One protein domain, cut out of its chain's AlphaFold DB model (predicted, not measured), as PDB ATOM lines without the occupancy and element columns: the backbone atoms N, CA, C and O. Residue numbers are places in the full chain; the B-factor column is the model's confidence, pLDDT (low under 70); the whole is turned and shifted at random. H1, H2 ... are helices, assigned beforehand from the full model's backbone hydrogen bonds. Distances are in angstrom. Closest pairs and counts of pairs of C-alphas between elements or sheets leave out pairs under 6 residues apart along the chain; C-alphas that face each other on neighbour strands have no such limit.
ATOM      1  N   ASP A  92     178.646 131.294  95.242       75.81
ATOM      2  CA  ASP A  92     178.281 130.009  94.621       75.81
ATOM      3  C   ASP A  92     176.771 129.695  94.727       75.81
ATOM      4  O   ASP A  92     176.138 129.226  93.785       75.81
ATOM      5  N   ILE A  93     176.151 130.079  95.850       74.00
ATOM      6  CA  ILE A  93     174.701 129.964  96.081       74.00
ATOM      7  C   ILE A  93     173.855 130.768  95.083       74.00
ATOM      8  O   ILE A  93     172.752 130.332  94.752       74.00
ATOM      9  N   LEU A  94     174.333 131.935  94.639       75.19
ATOM     10  CA  LEU A  94     173.618 132.786  93.683       75.19
ATOM     11  C   LEU A  94     173.865 132.340  92.244       75.19
ATOM     12  O   LEU A  94     172.954 132.416  91.425       75.19
ATOM     13  N   LEU A  95     175.081 131.878  91.944       68.12
ATOM     14  CA  LEU A  95     175.448 131.445  90.596       68.12
ATOM     15  C   LEU A  95     174.772 130.124  90.205       68.12
ATOM     16  O   LEU A  95     174.412 129.954  89.043       68.12
ATOM     17  N   PHE A  96     174.554 129.217  91.162       74.69
ATOM     18  CA  PHE A  96     173.897 127.930  90.919       74.69
ATOM     19  C   PHE A  96     172.633 127.795  91.778       74.69
ATOM     20  O   PHE A  96     172.659 127.175  92.855       74.69
ATOM     21  N   PRO A  97     171.503 128.375  91.328       72.25
ATOM     22  CA  PRO A  97     170.253 128.320  92.071       72.25
ATOM     23  C   PRO A  97     169.732 126.877  92.120       72.25
ATOM     24  O   PRO A  97     169.268 126.314  91.133       72.25
ATOM     25  N   SER A  98     169.800 126.271  93.304       82.44
ATOM     26  CA  SER A  98     169.236 124.953  93.615       82.44
ATOM     27  C   SER A  98     168.409 125.051  94.891       82.44
ATOM     28  O   SER A  98     168.771 125.788  95.807       82.44
ATOM     29  N   LEU A  99     167.321 124.284  95.008       84.12
ATOM     30  CA  LEU A  99     166.469 124.289  96.207       84.12
ATOM     31  C   LEU A  99     167.245 123.942  97.485       84.12
ATOM     32  O   LEU A  99     166.961 124.480  98.555       84.12
ATOM     33  N   ASN A 100     168.257 123.082  97.381       82.94
ATOM     34  CA  ASN A 100     169.118 122.751  98.515       82.94
ATOM     35  C   ASN A 100     170.038 123.924  98.887       82.94
ATOM     36  O   ASN A 100     170.210 124.218 100.069       82.94
ATOM     37  N   ASN A 101     170.563 124.640  97.889       81.69
ATOM     38  CA  ASN A 101     171.355 125.855  98.086       81.69
ATOM     39  C   ASN A 101     170.502 126.982  98.682       81.69
ATOM     40  O   ASN A 101     170.948 127.659  99.604       81.69
ATOM     41  N   PHE A 102     169.250 127.116  98.243       84.00
ATOM     42  CA  PHE A 102     168.306 128.096  98.775       84.00
ATOM     43  C   PHE A 102     167.959 127.825 100.242       84.00
ATOM     44  O   PHE A 102     167.972 128.743 101.057       84.00
ATOM     45  N   LYS A 103     167.724 126.559 100.620       86.25
ATOM     46  CA  LYS A 103     167.526 126.182 102.031       86.25
ATOM     47  C   LYS A 103     168.742 126.543 102.883       86.25
ATOM     48  O   LYS A 103     168.575 127.100 103.963       86.25
ATOM     49  N   ARG A 104     169.955 126.265 102.396       82.38
ATOM     50  CA  ARG A 104     171.202 126.608 103.101       82.38
ATOM     51  C   ARG A 104     171.381 128.112 103.243       82.38
ATOM     52  O   ARG A 104     171.683 128.580 104.337       82.38
ATOM     53  N   PHE A 105     171.109 128.862 102.181       87.12
ATOM     54  CA  PHE A 105     171.097 130.317 102.217       87.12
ATOM     55  C   PHE A 105     170.100 130.845 103.249       87.12
ATOM     56  O   PHE A 105     170.472 131.650 104.095       87.12
ATOM     57  N   LEU A 106     168.866 130.333 103.253       88.38
ATOM     58  CA  LEU A 106     167.844 130.732 104.216       88.38
ATOM     59  C   LEU A 106     168.271 130.416 105.656       88.38
ATOM     60  O   LEU A 106     168.088 131.241 106.547       88.38
ATOM     61  N   THR A 107     168.902 129.260 105.884       87.56
ATOM     62  CA  THR A 107     169.475 128.941 107.197       87.56
ATOM     63  C   THR A 107     170.661 129.829 107.552       87.56
ATOM     64  O   THR A 107     170.802 130.175 108.710       87.56
ATOM     65  N   ALA A 108     171.497 130.242 106.601       89.06
ATOM     66  CA  ALA A 108     172.607 131.153 106.876       89.06
ATOM     67  C   ALA A 108     172.130 132.597 107.105       89.06
ATOM     68  O   ALA A 108     172.773 133.342 107.836       89.06
ATOM     69  N   LEU A 109     170.995 132.975 106.513       90.50
ATOM     70  CA  LEU A 109     170.369 134.284 106.659       90.50
ATOM     71  C   LEU A 109     169.634 134.415 107.999       90.50
ATOM     72  O   LEU A 109     169.844 135.371 108.734       90.50
ATOM     73  N   LEU A 110     168.770 133.450 108.322       90.00
ATOM     74  CA  LEU A 110     167.960 133.478 109.545       90.00
ATOM     75  C   LEU A 110     168.702 132.910 110.749       90.00
ATOM     76  O   LEU A 110     168.394 133.257 111.887       90.00
ATOM     77  N   ALA A 111     169.633 131.994 110.490       92.44
ATOM     78  CA  ALA A 111     170.309 131.219 111.507       92.44
ATOM     79  C   ALA A 111     171.822 131.073 111.313       92.44
ATOM     80  O   ALA A 111     172.331 129.947 111.330       92.44
ATOM     81  N   PRO A 112     172.580 132.180 111.180       91.69
ATOM     82  CA  PRO A 112     174.011 132.109 110.893       91.69
ATOM     83  C   PRO A 112     174.822 131.400 111.991       91.69
ATOM     84  O   PRO A 112     175.870 130.824 111.699       91.69
ATOM     85  N   TRP A 113     174.348 131.365 113.244       90.69
ATOM     86  CA  TRP A 113     175.049 130.667 114.334       90.69
ATOM     87  C   TRP A 113     175.130 129.148 114.127       90.69
ATOM     88  O   TRP A 113     176.021 128.511 114.691       90.69
ATOM     89  N   LEU A 114     174.237 128.544 113.334       90.44
ATOM     90  CA  LEU A 114     174.254 127.102 113.077       90.44
ATOM     91  C   LEU A 114     175.475 126.690 112.235       90.44
ATOM     92  O   LEU A 114     176.298 125.924 112.744       90.44
ATOM     93  N   PRO A 115     175.640 127.171 110.989       90.06
ATOM     94  CA  PRO A 115     176.820 126.868 110.186       90.06
ATOM     95  C   PRO A 115     178.107 127.425 110.816       90.06
ATOM     96  O   PRO A 115     179.092 126.692 110.909       90.06
ATOM     97  N   ALA A 116     178.089 128.648 111.368       87.81
ATOM     98  CA  ALA A 116     179.265 129.222 112.032       87.81
ATOM     99  C   ALA A 116     179.692 128.409 113.264       87.81
ATOM    100  O   ALA A 116     180.871 128.121 113.451       87.81
ATOM    101  N   GLY A 117     178.741 127.997 114.105       86.94
ATOM    102  CA  GLY A 117     179.026 127.234 115.318       86.94
ATOM    103  C   GLY A 117     179.463 125.795 115.039       86.94
ATOM    104  O   GLY A 117     180.320 125.270 115.753       86.94
ATOM    105  N   ARG A 118     178.946 125.161 113.973       87.06
ATOM    106  CA  ARG A 118     179.450 123.855 113.498       87.06
ATOM    107  C   ARG A 118     180.890 123.968 113.018       87.06
ATOM    108  O   ARG A 118     181.698 123.110 113.370       87.06
ATOM    109  N   ALA A 119     181.210 125.015 112.259       85.44
ATOM    110  CA  ALA A 119     182.575 125.291 111.828       85.44
ATOM    111  C   ALA A 119     183.493 125.544 113.039       85.44
ATOM    112  O   ALA A 119     184.503 124.861 113.188       85.44
ATOM    113  N   ALA A 120     183.093 126.415 113.969       84.94
ATOM    114  CA  ALA A 120     183.861 126.722 115.176       84.94
ATOM    115  C   ALA A 120     184.132 125.489 116.053       84.94
ATOM    116  O   ALA A 120     185.262 125.282 116.492       84.94
ATOM    117  N   GLY A 121     183.133 124.631 116.278       83.56
ATOM    118  CA  GLY A 121     183.324 123.409 117.066       83.56
ATOM    119  C   GLY A 121     184.340 122.440 116.453       83.56
ATOM    120  O   GLY A 121     185.114 121.823 117.186       83.56
ATOM    121  N   LYS A 122     184.381 122.343 115.117       82.44
ATOM    122  CA  LYS A 122     185.361 121.510 114.398       82.44
ATOM    123  C   LYS A 122     186.784 122.064 114.516       82.44
ATOM    124  O   LYS A 122     187.715 121.282 114.674       82.44
ATOM    125  N   VAL A 123     186.940 123.387 114.471       81.50
ATOM    126  CA  VAL A 123     188.242 124.075 114.552       81.50
ATOM    127  C   VAL A 123     188.829 123.972 115.956       81.50
ATOM    128  O   VAL A 123     189.907 123.423 116.146       81.50
ATOM    129  N   TYR A 124     188.081 124.410 116.969       80.44
ATOM    130  CA  TYR A 124     188.576 124.465 118.347       80.44
ATOM    131  C   TYR A 124     188.611 123.097 119.055       80.44
ATOM    132  O   TYR A 124     188.906 123.043 120.249       80.44
ATOM    133  N   ARG A 125     188.267 121.994 118.362       76.25
ATOM    134  CA  ARG A 125     188.132 120.623 118.905       76.25
ATOM    135  C   ARG A 125     187.357 120.547 120.235       76.25
ATOM    136  O   ARG A 125     187.590 119.662 121.057       76.25
ATOM    137  N   LYS A 126     186.422 121.472 120.458       80.38
ATOM    138  CA  LYS A 126     185.565 121.558 121.652       80.38
ATOM    139  C   LYS A 126     184.105 121.338 121.268       80.38
ATOM    140  O   LYS A 126     183.742 121.344 120.094       80.38
ATOM    141  N   LYS A 127     183.243 121.137 122.271       85.12
ATOM    142  CA  LYS A 127     181.805 120.933 122.041       85.12
ATOM    143  C   LYS A 127     181.225 122.125 121.249       85.12
ATOM    144  O   LYS A 127     181.319 123.255 121.727       85.12
ATOM    145  N   PRO A 128     180.590 121.895 120.081       83.00
ATOM    146  CA  PRO A 128     180.138 122.966 119.182       83.00
ATOM    147  C   PRO A 128     179.071 123.872 119.810       83.00
ATOM    148  O   PRO A 128     178.965 125.046 119.466       83.00
ATOM    149  N   TRP A 129     178.309 123.336 120.767       85.50
ATOM    150  CA  TRP A 129     177.205 124.029 121.426       85.50
ATOM    151  C   TRP A 129     177.612 125.339 122.105       85.50
ATOM    152  O   TRP A 129     176.869 126.310 122.015       85.50
ATOM    153  N   SER A 130     178.789 125.408 122.733       86.88
ATOM    154  CA  SER A 130     179.231 126.630 123.420       86.88
ATOM    155  C   SER A 130     179.344 127.812 122.453       86.88
ATOM    156  O   SER A 130     178.828 128.892 122.725       86.88
ATOM    157  N   TYR A 131     179.952 127.585 121.288       88.44
ATOM    158  CA  TYR A 131     180.124 128.615 120.261       88.44
ATOM    159  C   TYR A 131     178.806 128.955 119.555       88.44
ATOM    160  O   TYR A 131     178.569 130.112 119.219       88.44
ATOM    161  N   MET A 132     177.924 127.964 119.372       89.75
ATOM    162  CA  MET A 132     176.580 128.183 118.823       89.75
ATOM    163  C   MET A 132     175.745 129.115 119.700       89.75
ATOM    164  O   MET A 132     175.096 130.011 119.172       89.75
ATOM    165  N   VAL A 133     175.769 128.923 121.023       91.81
ATOM    166  CA  VAL A 133     174.971 129.731 121.958       91.81
ATOM    167  C   VAL A 133     175.463 131.175 121.992       91.81
ATOM    168  O   VAL A 133     174.650 132.085 121.873       91.81
ATOM    169  N   ILE A 134     176.778 131.396 122.084       92.00
ATOM    170  CA  ILE A 134     177.357 132.751 122.099       92.00
ATOM    171  C   ILE A 134     176.952 133.522 120.834       92.00
ATOM    172  O   ILE A 134     176.477 134.654 120.913       92.00
ATOM    173  N   MET A 135     177.067 132.885 119.667       89.81
ATOM    174  CA  MET A 135     176.708 133.506 118.391       89.81
ATOM    175  C   MET A 135     175.207 133.731 118.233       89.81
ATOM    176  O   MET A 135     174.803 134.753 117.681       89.81
ATOM    177  N   ALA A 136     174.379 132.811 118.734       93.50
ATOM    178  CA  ALA A 136     172.931 132.973 118.740       93.50
ATOM    179  C   ALA A 136     172.511 134.164 119.611       93.50
ATOM    180  O   ALA A 136     171.687 134.963 119.178       93.50
ATOM    181  N   VAL A 137     173.105 134.321 120.799       94.94
ATOM    182  CA  VAL A 137     172.811 135.442 121.708       94.94
ATOM    183  C   VAL A 137     173.159 136.781 121.061       94.94
ATOM    184  O   VAL A 137     172.347 137.699 121.117       94.94
ATOM    185  N   LEU A 138     174.317 136.894 120.404       93.75
ATOM    186  CA  LEU A 138     174.696 138.130 119.713       93.75
ATOM    187  C   LEU A 138     173.757 138.436 118.535       93.75
ATOM    188  O   LEU A 138     173.253 139.549 118.418       93.75
ATOM    189  N   PHE A 139     173.470 137.445 117.685       94.38
ATOM    190  CA  PHE A 139     172.637 137.660 116.501       94.38
ATOM    191  C   PHE A 139     171.176 137.965 116.856       94.38
ATOM    192  O   PHE A 139     170.606 138.943 116.377       94.38
ATOM    193  N   TYR A 140     170.566 137.165 117.733       94.19
ATOM    194  CA  TYR A 140     169.188 137.396 118.157       94.19
ATOM    195  C   TYR A 140     169.049 138.585 119.096       94.19
ATOM    196  O   TYR A 140     168.023 139.254 119.056       94.19
ATOM    197  N   GLY A 141     170.075 138.892 119.893       93.81
ATOM    198  CA  GLY A 141     170.125 140.114 120.689       93.81
ATOM    199  C   GLY A 141     169.998 141.355 119.808       93.81
ATOM    200  O   GLY A 141     169.185 142.224 120.105       93.81
ATOM    201  N   TRP A 142     170.706 141.396 118.675       94.62
ATOM    202  CA  TRP A 142     170.529 142.453 117.677       94.62
ATOM    203  C   TRP A 142     169.096 142.506 117.129       94.62
ATOM    204  O   TRP A 142     168.481 143.569 117.161       94.62
ATOM    205  N   VAL A 143     168.535 141.379 116.675       93.19
ATOM    206  CA  VAL A 143     167.168 141.345 116.115       93.19
ATOM    207  C   VAL A 143     166.127 141.815 117.135       93.19
ATOM    208  O   VAL A 143     165.258 142.617 116.800       93.19
ATOM    209  N   ILE A 144     166.226 141.357 118.384       93.94
ATOM    210  CA  ILE A 144     165.322 141.764 119.465       93.94
ATOM    211  C   ILE A 144     165.458 143.264 119.722       93.94
ATOM    212  O   ILE A 144     164.438 143.943 119.794       93.94
ATOM    213  N   LEU A 145     166.687 143.792 119.790       92.50
ATOM    214  CA  LEU A 145     166.930 145.222 119.997       92.50
ATOM    215  C   LEU A 145     166.315 146.087 118.887       92.50
ATOM    216  O   LEU A 145     165.746 147.135 119.193       92.50
ATOM    217  N   GLN A 146     166.339 145.617 117.634       91.44
ATOM    218  CA  GLN A 146     165.660 146.292 116.520       91.44
ATOM    219  C   GLN A 146     164.134 146.254 116.657       91.44
ATOM    220  O   GLN A 146     163.467 147.254 116.422       91.44
ATOM    221  N   VAL A 147     163.555 145.125 117.076       91.44
ATOM    222  CA  VAL A 147     162.097 145.026 117.278       91.44
ATOM    223  C   VAL A 147     161.641 145.880 118.468       91.44
ATOM    224  O   VAL A 147     160.562 146.467 118.434       91.44
ATOM    225  N   THR A 148     162.459 145.992 119.516       90.62
ATOM    226  CA  THR A 148     162.130 146.791 120.707       90.62
ATOM    227  C   THR A 148     162.212 148.302 120.494       90.62
ATOM    228  O   THR A 148     161.681 149.040 121.323       90.62
ATOM    229  N   GLU A 149     162.801 148.777 119.389       89.94
ATOM    230  CA  GLU A 149     162.811 150.206 119.033       89.94
ATOM    231  C   GLU A 149     161.391 150.786 118.949       89.94
ATOM    232  O   GLU A 149     161.172 151.939 119.311       89.94
ATOM    233  N   ILE A 150     160.403 149.955 118.594       88.62
ATOM    234  CA  ILE A 150     158.981 150.330 118.552       88.62
ATOM    235  C   ILE A 150     158.500 150.889 119.907       88.62
ATOM    236  O   ILE A 150     157.590 151.716 119.945       88.62
ATOM    237  N   PHE A 151     159.110 150.460 121.018       88.88
ATOM    238  CA  PHE A 151     158.739 150.867 122.376       88.88
ATOM    239  C   PHE A 151     159.674 151.920 122.982       88.88
ATOM    240  O   PHE A 151     159.259 152.642 123.888       88.88
ATOM    241  N   ALA A 152     160.927 152.008 122.526       87.31
ATOM    242  CA  ALA A 152     161.925 152.920 123.080       87.31
ATOM    243  C   ALA A 152     162.949 153.362 122.024       87.31
ATOM    244  O   ALA A 152     163.722 152.559 121.497       87.31
ATOM    245  N   ASN A 153     163.007 154.672 121.780       89.31
ATOM    246  CA  ASN A 153     163.936 155.269 120.824       89.31
ATOM    247  C   ASN A 153     165.393 155.106 121.289       89.31
ATOM    248  O   ASN A 153     165.719 155.342 122.452       89.31
ATOM    249  N   GLY A 154     166.283 154.744 120.363       84.38
ATOM    250  CA  GLY A 154     167.729 154.666 120.602       84.38
ATOM    251  C   GLY A 154     168.280 153.271 120.924       84.38
ATOM    252  O   GLY A 154     169.496 153.080 120.850       84.38
ATOM    253  N   LEU A 155     167.427 152.270 121.186       89.81
ATOM    254  CA  LEU A 155     167.863 150.869 121.346       89.81
ATOM    255  C   LEU A 155     168.461 150.283 120.056       89.81
ATOM    256  O   LEU A 155     169.339 149.423 120.122       89.81
ATOM    257  N   ALA A 156     168.060 150.802 118.893       90.00
ATOM    258  CA  ALA A 156     168.595 150.393 117.600       90.00
ATOM    259  C   ALA A 156     170.111 150.601 117.484       90.00
ATOM    260  O   ALA A 156     170.817 149.735 116.967       90.00
ATOM    261  N   TYR A 157     170.654 151.701 118.020       92.06
ATOM    262  CA  TYR A 157     172.102 151.956 117.996       92.06
ATOM    263  C   TYR A 157     172.873 150.925 118.822       92.06
ATOM    264  O   TYR A 157     173.917 150.438 118.390       92.06
ATOM    265  N   VAL A 158     172.326 150.537 119.978       93.12
ATOM    266  CA  VAL A 158     172.870 149.440 120.791       93.12
ATOM    267  C   VAL A 158     172.795 148.127 120.010       93.12
ATOM    268  O   VAL A 158     173.760 147.367 119.995       93.12
ATOM    269  N   GLY A 159     171.696 147.899 119.285       93.31
ATOM    270  CA  GLY A 159     171.554 146.781 118.355       93.31
ATOM    271  C   GLY A 159     172.680 146.732 117.321       93.31
ATOM    272  O   GLY A 159     173.307 145.688 117.151       93.31
ATOM    273  N   TRP A 160     172.986 147.848 116.662       93.12
ATOM    274  CA  TRP A 160     174.080 147.920 115.687       93.12
ATOM    275  C   TRP A 160     175.449 147.607 116.302       93.12
ATOM    276  O   TRP A 160     176.240 146.901 115.681       93.12
ATOM    277  N   VAL A 161     175.719 148.042 117.538       95.06
ATOM    278  CA  VAL A 161     176.952 147.674 118.262       95.06
ATOM    279  C   VAL A 161     177.010 146.166 118.528       95.06
ATOM    280  O   VAL A 161     178.052 145.539 118.321       95.06
ATOM    281  N   VAL A 162     175.890 145.560 118.932       94.56
ATOM    282  CA  VAL A 162     175.789 144.104 119.134       94.56
ATOM    283  C   VAL A 162     176.013 143.349 117.816       94.56
ATOM    284  O   VAL A 162     176.739 142.350 117.799       94.56
ATOM    285  N   LEU A 163     175.478 143.854 116.700       93.56
ATOM    286  CA  LEU A 163     175.737 143.303 115.368       93.56
ATOM    287  C   LEU A 163     177.220 143.404 114.991       93.56
ATOM    288  O   LEU A 163     177.782 142.429 114.497       93.56
ATOM    289  N   CYS A 164     177.879 144.537 115.246       94.44
ATOM    290  CA  CYS A 164     179.320 144.666 115.025       94.44
ATOM    291  C   CYS A 164     180.100 143.612 115.821       94.44
ATOM    292  O   CYS A 164     180.985 142.974 115.258       94.44
ATOM    293  N   GLY A 165     179.724 143.351 117.078       93.81
ATOM    294  CA  GLY A 165     180.308 142.270 117.880       93.81
ATOM    295  C   GLY A 165     180.133 140.884 117.246       93.81
ATOM    296  O   GLY A 165     181.087 140.106 117.183       93.81
ATOM    297  N   PHE A 166     178.946 140.592 116.707       94.38
ATOM    298  CA  PHE A 166     178.697 139.369 115.938       94.38
ATOM    299  C   PHE A 166     179.599 139.273 114.694       94.38
ATOM    300  O   PHE A 166     180.249 138.246 114.484       94.38
ATOM    301  N   LEU A 167     179.694 140.339 113.894       94.38
ATOM    302  CA  LEU A 167     180.523 140.359 112.683       94.38
ATOM    303  C   LEU A 167     182.011 140.198 113.017       94.38
ATOM    304  O   LEU A 167     182.689 139.386 112.387       94.38
ATOM    305  N   THR A 168     182.512 140.890 114.043       93.25
ATOM    306  CA  THR A 168     183.893 140.738 114.529       93.25
ATOM    307  C   THR A 168     184.185 139.303 114.950       93.25
ATOM    308  O   THR A 168     185.249 138.777 114.623       93.25
ATOM    309  N   TYR A 169     183.240 138.630 115.610       93.06
ATOM    310  CA  TYR A 169     183.412 137.221 115.949       93.06
ATOM    311  C   TYR A 169     183.526 136.345 114.691       93.06
ATOM    312  O   TYR A 169     184.409 135.488 114.624       93.06
ATOM    313  N   VAL A 170     182.663 136.532 113.682       92.62
ATOM    314  CA  VAL A 170     182.738 135.759 112.423       92.62
ATOM    315  C   VAL A 170     184.065 136.015 111.696       92.62
ATOM    316  O   VAL A 170     184.664 135.065 111.187       92.62
ATOM    317  N   ILE A 171     184.558 137.260 111.690       94.00
ATOM    318  CA  ILE A 171     185.879 137.613 111.141       94.00
ATOM    319  C   ILE A 171     186.975 136.846 111.883       94.00
ATOM    320  O   ILE A 171     187.788 136.190 111.239       94.00
ATOM    321  N   GLY A 172     186.957 136.854 113.218       91.50
ATOM    322  CA  GLY A 172     187.923 136.112 114.030       91.50
ATOM    323  C   GLY A 172     187.894 134.608 113.749       91.50
ATOM    324  O   GLY A 172     188.940 134.001 113.533       91.50
ATOM    325  N   LEU A 173     186.703 134.007 113.662       90.38
ATOM    326  CA  LEU A 173     186.551 132.593 113.305       90.38
ATOM    327  C   LEU A 173     187.148 132.288 111.923       90.38
ATOM    328  O   LEU A 173     187.829 131.278 111.752       90.38
ATOM    329  N   ARG A 174     186.908 133.165 110.946       89.62
ATOM    330  CA  ARG A 174     187.460 133.035 109.597       89.62
ATOM    331  C   ARG A 174     188.980 133.176 109.582       89.62
ATOM    332  O   ARG A 174     189.636 132.370 108.928       89.62
ATOM    333  N   SER A 175     189.531 134.147 110.304       89.75
ATOM    334  CA  SER A 175     190.978 134.350 110.396       89.75
ATOM    335  C   SER A 175     191.679 133.156 111.052       89.75
ATOM    336  O   SER A 175     192.687 132.699 110.523       89.75
ATOM    337  N   VAL A 176     191.100 132.577 112.112       87.69
ATOM    338  CA  VAL A 176     191.637 131.360 112.750       87.69
ATOM    339  C   VAL A 176     191.598 130.169 111.792       87.69
ATOM    340  O   VAL A 176     192.594 129.472 111.646       87.69
ATOM    341  N   ILE A 177     190.484 129.954 111.080       83.31
ATOM    342  CA  ILE A 177     190.397 128.893 110.059       83.31
ATOM    343  C   ILE A 177     191.450 129.098 108.967       83.31
ATOM    344  O   ILE A 177     192.091 128.144 108.539       83.31
ATOM    345  N   ARG A 178     191.645 130.342 108.521       83.06
ATOM    346  CA  ARG A 178     192.640 130.678 107.503       83.06
ATOM    347  C   ARG A 178     194.053 130.318 107.964       83.06
ATOM    348  O   ARG A 178     194.801 129.738 107.181       83.06
ATOM    349  N   GLU A 179     194.404 130.662 109.198       83.44
ATOM    350  CA  GLU A 179     195.722 130.383 109.781       83.44
ATOM    351  C   GLU A 179     195.950 128.878 109.970       83.44
ATOM    352  O   GLU A 179     196.982 128.367 109.538       83.44
ATOM    353  N   GLU A 180     194.958 128.152 110.487       78.94
ATOM    354  CA  GLU A 180     195.000 126.688 110.649       78.94
ATOM    355  C   GLU A 180     195.119 125.947 109.305       78.94
ATOM    356  O   GLU A 180     195.823 124.943 109.192       78.94
ATOM    357  N   CYS A 181     194.462 126.449 108.256       70.06
ATOM    358  CA  CYS A 181     194.530 125.877 106.909       70.06
ATOM    359  C   CYS A 181     195.739 126.381 106.090       70.06
ATOM    360  O   CYS A 181     195.984 125.890 104.984       70.06
ATOM    361  N   GLY A 182     196.506 127.358 106.595       68.06
ATOM    362  CA  GLY A 182     197.633 127.971 105.882       68.06
ATOM    363  C   GLY A 182     197.231 128.698 104.591       68.06
ATOM    364  O   GLY A 182     197.975 128.671 103.607       68.06
ATOM    365  N   LEU A 183     196.039 129.299 104.568       74.56
ATOM    366  CA  LEU A 183     195.494 130.014 103.413       74.56
ATOM    367  C   LEU A 183     196.075 131.447 103.333       74.56
ATOM    368  O   LEU A 183     196.080 132.163 104.337       74.56
ATOM    369  N   PRO A 184     196.528 131.924 102.158       73.12
ATOM    370  CA  PRO A 184     196.992 133.295 101.981       73.12
ATOM    371  C   PRO A 184     195.811 134.277 102.074       73.12
ATOM    372  O   PRO A 184     194.796 134.117 101.396       73.12
ATOM    373  N   GLY A 185     195.924 135.316 102.905       76.31
ATOM    374  CA  GLY A 185     194.892 136.348 103.031       76.31
ATOM    375  C   GLY A 185     195.150 137.332 104.170       76.31
ATOM    376  O   GLY A 185     196.016 137.110 105.009       76.31
ATOM    377  N   SER A 186     194.384 138.424 104.201       86.69
ATOM    378  CA  SER A 186     194.463 139.455 105.242       86.69
ATOM    379  C   SER A 186     193.170 139.537 106.052       86.69
ATOM    380  O   SER A 186     192.087 139.213 105.559       86.69
ATOM    381  N   ILE A 187     193.265 140.025 107.292       85.56
ATOM    382  CA  ILE A 187     192.094 140.262 108.158       85.56
ATOM    383  C   ILE A 187     191.106 141.237 107.490       85.56
ATOM    384  O   ILE A 187     189.896 141.100 107.644       85.56
ATOM    385  N   ILE A 188     191.601 142.183 106.683       84.62
ATOM    386  CA  ILE A 188     190.764 143.124 105.922       84.62
ATOM    387  C   ILE A 188     189.930 142.385 104.865       84.62
ATOM    388  O   ILE A 188     188.737 142.653 104.728       84.62
ATOM    389  N   ALA A 189     190.527 141.429 104.146       82.50
ATOM    390  CA  ALA A 189     189.803 140.613 103.172       82.50
ATOM    391  C   ALA A 189     188.734 139.732 103.846       82.50
ATOM    392  O   ALA A 189     187.637 139.561 103.304       82.50
ATOM    393  N   ASP A 190     189.013 139.225 105.051       88.50
ATOM    394  CA  ASP A 190     188.015 138.517 105.861       88.50
ATOM    395  C   ASP A 190     186.872 139.447 106.278       88.50
ATOM    396  O   ASP A 190     185.708 139.072 106.151       88.50
ATOM    397  N   GLY A 191     187.189 140.676 106.699       90.06
ATOM    398  CA  GLY A 191     186.207 141.708 107.035       90.06
ATOM    399  C   GLY A 191     185.266 142.040 105.880       90.06
ATOM    400  O   GLY A 191     184.046 142.023 106.051       90.06
ATOM    401  N   LEU A 192     185.816 142.260 104.682       86.56
ATOM    402  CA  LEU A 192     185.022 142.509 103.474       86.56
ATOM    403  C   LEU A 192     184.118 141.317 103.139       86.56
ATOM    404  O   LEU A 192     182.958 141.490 102.777       86.56
ATOM    405  N   THR A 193     184.635 140.098 103.296       87.00
ATOM    406  CA  THR A 193     183.863 138.879 103.035       87.00
ATOM    407  C   THR A 193     182.689 138.748 104.004       87.00
ATOM    408  O   THR A 193     181.579 138.408 103.598       87.00
ATOM    409  N   VAL A 194     182.910 139.059 105.282       90.50
ATOM    410  CA  VAL A 194     181.898 138.939 106.338       90.50
ATOM    411  C   VAL A 194     180.811 140.017 106.251       90.50
ATOM    412  O   VAL A 194     179.722 139.788 106.770       90.50
ATOM    413  N   MET A 195     181.009 141.122 105.517       86.75
ATOM    414  CA  MET A 195     179.888 142.020 105.167       86.75
ATOM    415  C   MET A 195     178.759 141.267 104.451       86.75
ATOM    416  O   MET A 195     177.579 141.528 104.678       86.75
ATOM    417  N   PHE A 196     179.116 140.258 103.656       88.19
ATOM    418  CA  PHE A 196     178.192 139.322 103.024       88.19
ATOM    419  C   PHE A 196     178.014 138.068 103.896       88.19
ATOM    420  O   PHE A 196     178.156 136.936 103.424       88.19
ATOM    421  N   TYR A 197     177.716 138.262 105.187       87.69
ATOM    422  CA  TYR A 197     177.769 137.211 106.212       87.69
ATOM    423  C   TYR A 197     177.032 135.900 105.870       87.69
ATOM    424  O   TYR A 197     177.592 134.849 106.193       87.69
ATOM    425  N   PRO A 198     175.852 135.871 105.203       89.25
ATOM    426  CA  PRO A 198     175.173 134.602 104.928       89.25
ATOM    427  C   PRO A 198     176.024 133.710 104.016       89.25
ATOM    428  O   PRO A 198     176.125 132.500 104.210       89.25
ATOM    429  N   PHE A 199     176.700 134.332 103.053       88.75
ATOM    430  CA  PHE A 199     177.594 133.665 102.119       88.75
ATOM    431  C   PHE A 199     178.910 133.282 102.786       88.75
ATOM    432  O   PHE A 199     179.379 132.157 102.629       88.75
ATOM    433  N   ALA A 200     179.483 134.189 103.583       89.31
ATOM    434  CA  ALA A 200     180.742 133.946 104.280       89.31
ATOM    435  C   ALA A 200     180.642 132.754 105.239       89.31
ATOM    436  O   ALA A 200     181.552 131.928 105.306       89.31
ATOM    437  N   VAL A 201     179.528 132.645 105.963       90.44
ATOM    438  CA  VAL A 201     179.318 131.581 106.942       90.44
ATOM    439  C   VAL A 201     179.015 130.232 106.271       90.44
ATOM    440  O   VAL A 201     179.546 129.213 106.717       90.44
ATOM    441  N   ASP A 202     178.224 130.193 105.189       89.25
ATOM    442  CA  ASP A 202     178.032 128.947 104.418       89.25
ATOM    443  C   ASP A 202     179.344 128.488 103.760       89.25
ATOM    444  O   ASP A 202     179.672 127.298 103.806       89.25
ATOM    445  N   GLN A 203     180.142 129.427 103.232       87.19
ATOM    446  CA  GLN A 203     181.470 129.148 102.678       87.19
ATOM    447  C   GLN A 203     182.390 128.502 103.729       87.19
ATOM    448  O   GLN A 203     183.073 127.523 103.421       87.19
ATOM    449  N   LEU A 204     182.381 129.004 104.971       86.75
ATOM    450  CA  LEU A 204     183.193 128.466 106.070       86.75
ATOM    451  C   LEU A 204     182.809 127.028 106.438       86.75
ATOM    452  O   LEU A 204     183.690 126.174 106.543       86.75
ATOM    453  N   ASP A 205     181.517 126.728 106.607       86.94
ATOM    454  CA  ASP A 205     181.089 125.364 106.958       86.94
ATOM    455  C   ASP A 205     181.352 124.374 105.814       86.94
ATOM    456  O   ASP A 205     181.838 123.269 106.064       86.94
ATOM    457  N   LYS A 206     181.115 124.768 104.551       84.25
ATOM    458  CA  LYS A 206     181.436 123.930 103.380       84.25
ATOM    459  C   LYS A 206     182.923 123.611 103.294       84.25
ATOM    460  O   LYS A 206     183.277 122.451 103.098       84.25
ATOM    461  N   HIS A 207     183.782 124.612 103.460       80.25
ATOM    462  CA  HIS A 207     185.223 124.403 103.388       80.25
ATOM    463  C   HIS A 207     185.704 123.469 104.503       80.25
ATOM    464  O   HIS A 207     186.381 122.481 104.232       80.25
ATOM    465  N   MET A 208     185.236 123.688 105.734       79.38
ATOM    466  CA  MET A 208     185.554 122.808 106.859       79.38
ATOM    467  C   MET A 208     185.048 121.375 106.667       79.38
ATOM    468  O   MET A 208     185.678 120.437 107.144       79.38
ATOM    469  N   LEU A 209     183.904 121.171 106.005       80.62
ATOM    470  CA  LEU A 209     183.420 119.825 105.674       80.62
ATOM    471  C   LEU A 209     184.346 119.114 104.679       80.62
ATOM    472  O   LEU A 209     184.629 117.935 104.875       80.62
ATOM    473  N   ILE A 210     184.823 119.825 103.655       78.31
ATOM    474  CA  ILE A 210     185.729 119.277 102.635       78.31
ATOM    475  C   ILE A 210     187.079 118.902 103.259       78.31
ATOM    476  O   ILE A 210     187.532 117.776 103.084       78.31
ATOM    477  N   GLU A 211     187.674 119.798 104.048       73.44
ATOM    478  CA  GLU A 211     188.966 119.566 104.714       73.44
ATOM    479  C   GLU A 211     188.912 118.372 105.685       73.44
ATOM    480  O   GLU A 211     189.821 117.547 105.744       73.44
ATOM    481  N   GLN A 212     187.818 118.227 106.441       74.50
ATOM    482  CA  GLN A 212     187.643 117.081 107.342       74.50
ATOM    483  C   GLN A 212     187.456 115.770 106.582       74.50
ATOM    484  O   GLN A 212     187.949 114.733 107.023       74.50
ATOM    485  N   GLN A 213     186.748 115.808 105.454       78.12
ATOM    486  CA  GLN A 213     186.585 114.638 104.604       78.12
ATOM    487  C   GLN A 213     187.933 114.218 104.007       78.12
ATOM    488  O   GLN A 213     188.296 113.052 104.111       78.12
ATOM    489  N   GLN A 214     188.733 115.172 103.522       71.56
ATOM    490  CA  GLN A 214     190.093 114.900 103.049       71.56
ATOM    491  C   GLN A 214     190.981 114.301 104.140       71.56
ATOM    492  O   GLN A 214     191.648 113.304 103.897       71.56
ATOM    493  N   LYS A 215     190.939 114.839 105.363       69.69
ATOM    494  CA  LYS A 215     191.695 114.287 106.495       69.69
ATOM    495  C   LYS A 215     191.242 112.880 106.904       69.69
ATOM    496  O   LYS A 215     192.019 112.116 107.470       69.69
ATOM    497  N   LYS A 216     189.969 112.547 106.688       75.75
ATOM    498  CA  LYS A 216     189.442 111.203 106.943       75.75
ATOM    499  C   LYS A 216     189.916 110.211 105.881       75.75
ATOM    500  O   LYS A 216     190.247 109.082 106.232       75.75
ATOM    501  N   ASP A 217     189.918 110.636 104.623       74.44
ATOM    502  CA  ASP A 217     190.302 109.804 103.481       74.44
ATOM    503  C   ASP A 217     191.834 109.627 103.395       74.44
ATOM    504  O   ASP A 217     192.304 108.561 103.002       74.44
ATOM    505  N   ASP A 218     192.610 110.617 103.849       70.50
ATOM    506  CA  ASP A 218     194.061 110.537 104.038       70.50
ATOM    507  C   ASP A 218     194.474 111.115 105.414       70.50
ATOM    508  O   ASP A 218     194.580 112.337 105.583       70.50
TER     509      ASP A 218
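Overview. This is residues 92 to 218 of the 246 residues of the protein "High-affinity choline transport" of Paramuricea clavata (UniProt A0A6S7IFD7). A long helical hairpin of H4 and H5 makes one end of an elongated domain; H3 folds back along the first part of H4, and H7 packs on H3, with residues 213 to 218 sticking out at the other end. H6 crosses H5, while H2 meets the first part of H7 at a steep angle, with the short H1 at its far end. The printed part has 127 residues with seven named helices, H1 to H7 in chain order, and no named strand: all helix. It is compact, with a radius of gyration of the C-alphas of 15.6 A, and spans 56 by 31 by 29 A.

Along the chain. H1, residues 92 to 95, begins with C-alpha 92 at (178.281, 130.009, 94.621). H2 is residues 99 to 110, 16.3 A long, and H3 residues 113 to 123, 14.7 A. H4, residues 128 to 148, measures 29.9 A. H5, residues 155 to 181, is the longest at 39.3 A, beginning at C-alpha 155, (167.863, 150.869, 121.346). H6 is residues 187 to 195, 12.7 A. H7, residues 197 to 217, measures 30.3 A and ends at C-alpha 217, (190.302, 109.804, 103.481).

Arrangement. H3, H4, H5 and H7 form a bundle, a group of helices gathered together. H4 and H5 are a helical hairpin: they touch, closest at the C-alphas of Trp 142 and Gly 159, 4.5 A, at a shallow tilt of 26 degrees, opposite ways. H3 and H4 are another, at 27 degrees, closest at the C-alphas of Gly 121 and Pro 128, 3.9 A. H7 touches H3 with residues 201 to 208 alone, closest at the C-alphas of Ala 119 and Asp 205, 5.1 A, the same way at a tilt of 35.1 degrees, only just steep. H5 and H7 only just touch, with 3 pairs of C-alphas within 8 A, the closest those of Arg 174 and Leu 204, 7.2 A. H6 touches H5 at a steep tilt of 52 degrees, closest at the C-alphas of Ile 171 and Asp 190, 5.8 A. H2 touches H7 with residues 104 to 109 alone, at a steep tilt of 61 degrees, closest at the C-alphas of Ala 108 and Pro 198, 4.7 A. H1 and H2 only just touch, with 3 pairs of C-alphas within 8 A, the closest those of Ile 93 and Asn 101, 5.7 A. H4 and H7 are apart. In H2 to H7 every O i to N i+4 pair is within hydrogen-bond range; H1 is too short for one.

Size, cuts and confidence. The C-alphas farthest apart, of Phe 151 and Asp 218, are 56.7 A apart. The printed part has no cut and no long link. Residues 95 to 100 stand free too. Mean pLDDT of the printed part is 86.1; residues 95, 182 and 215 are under 70.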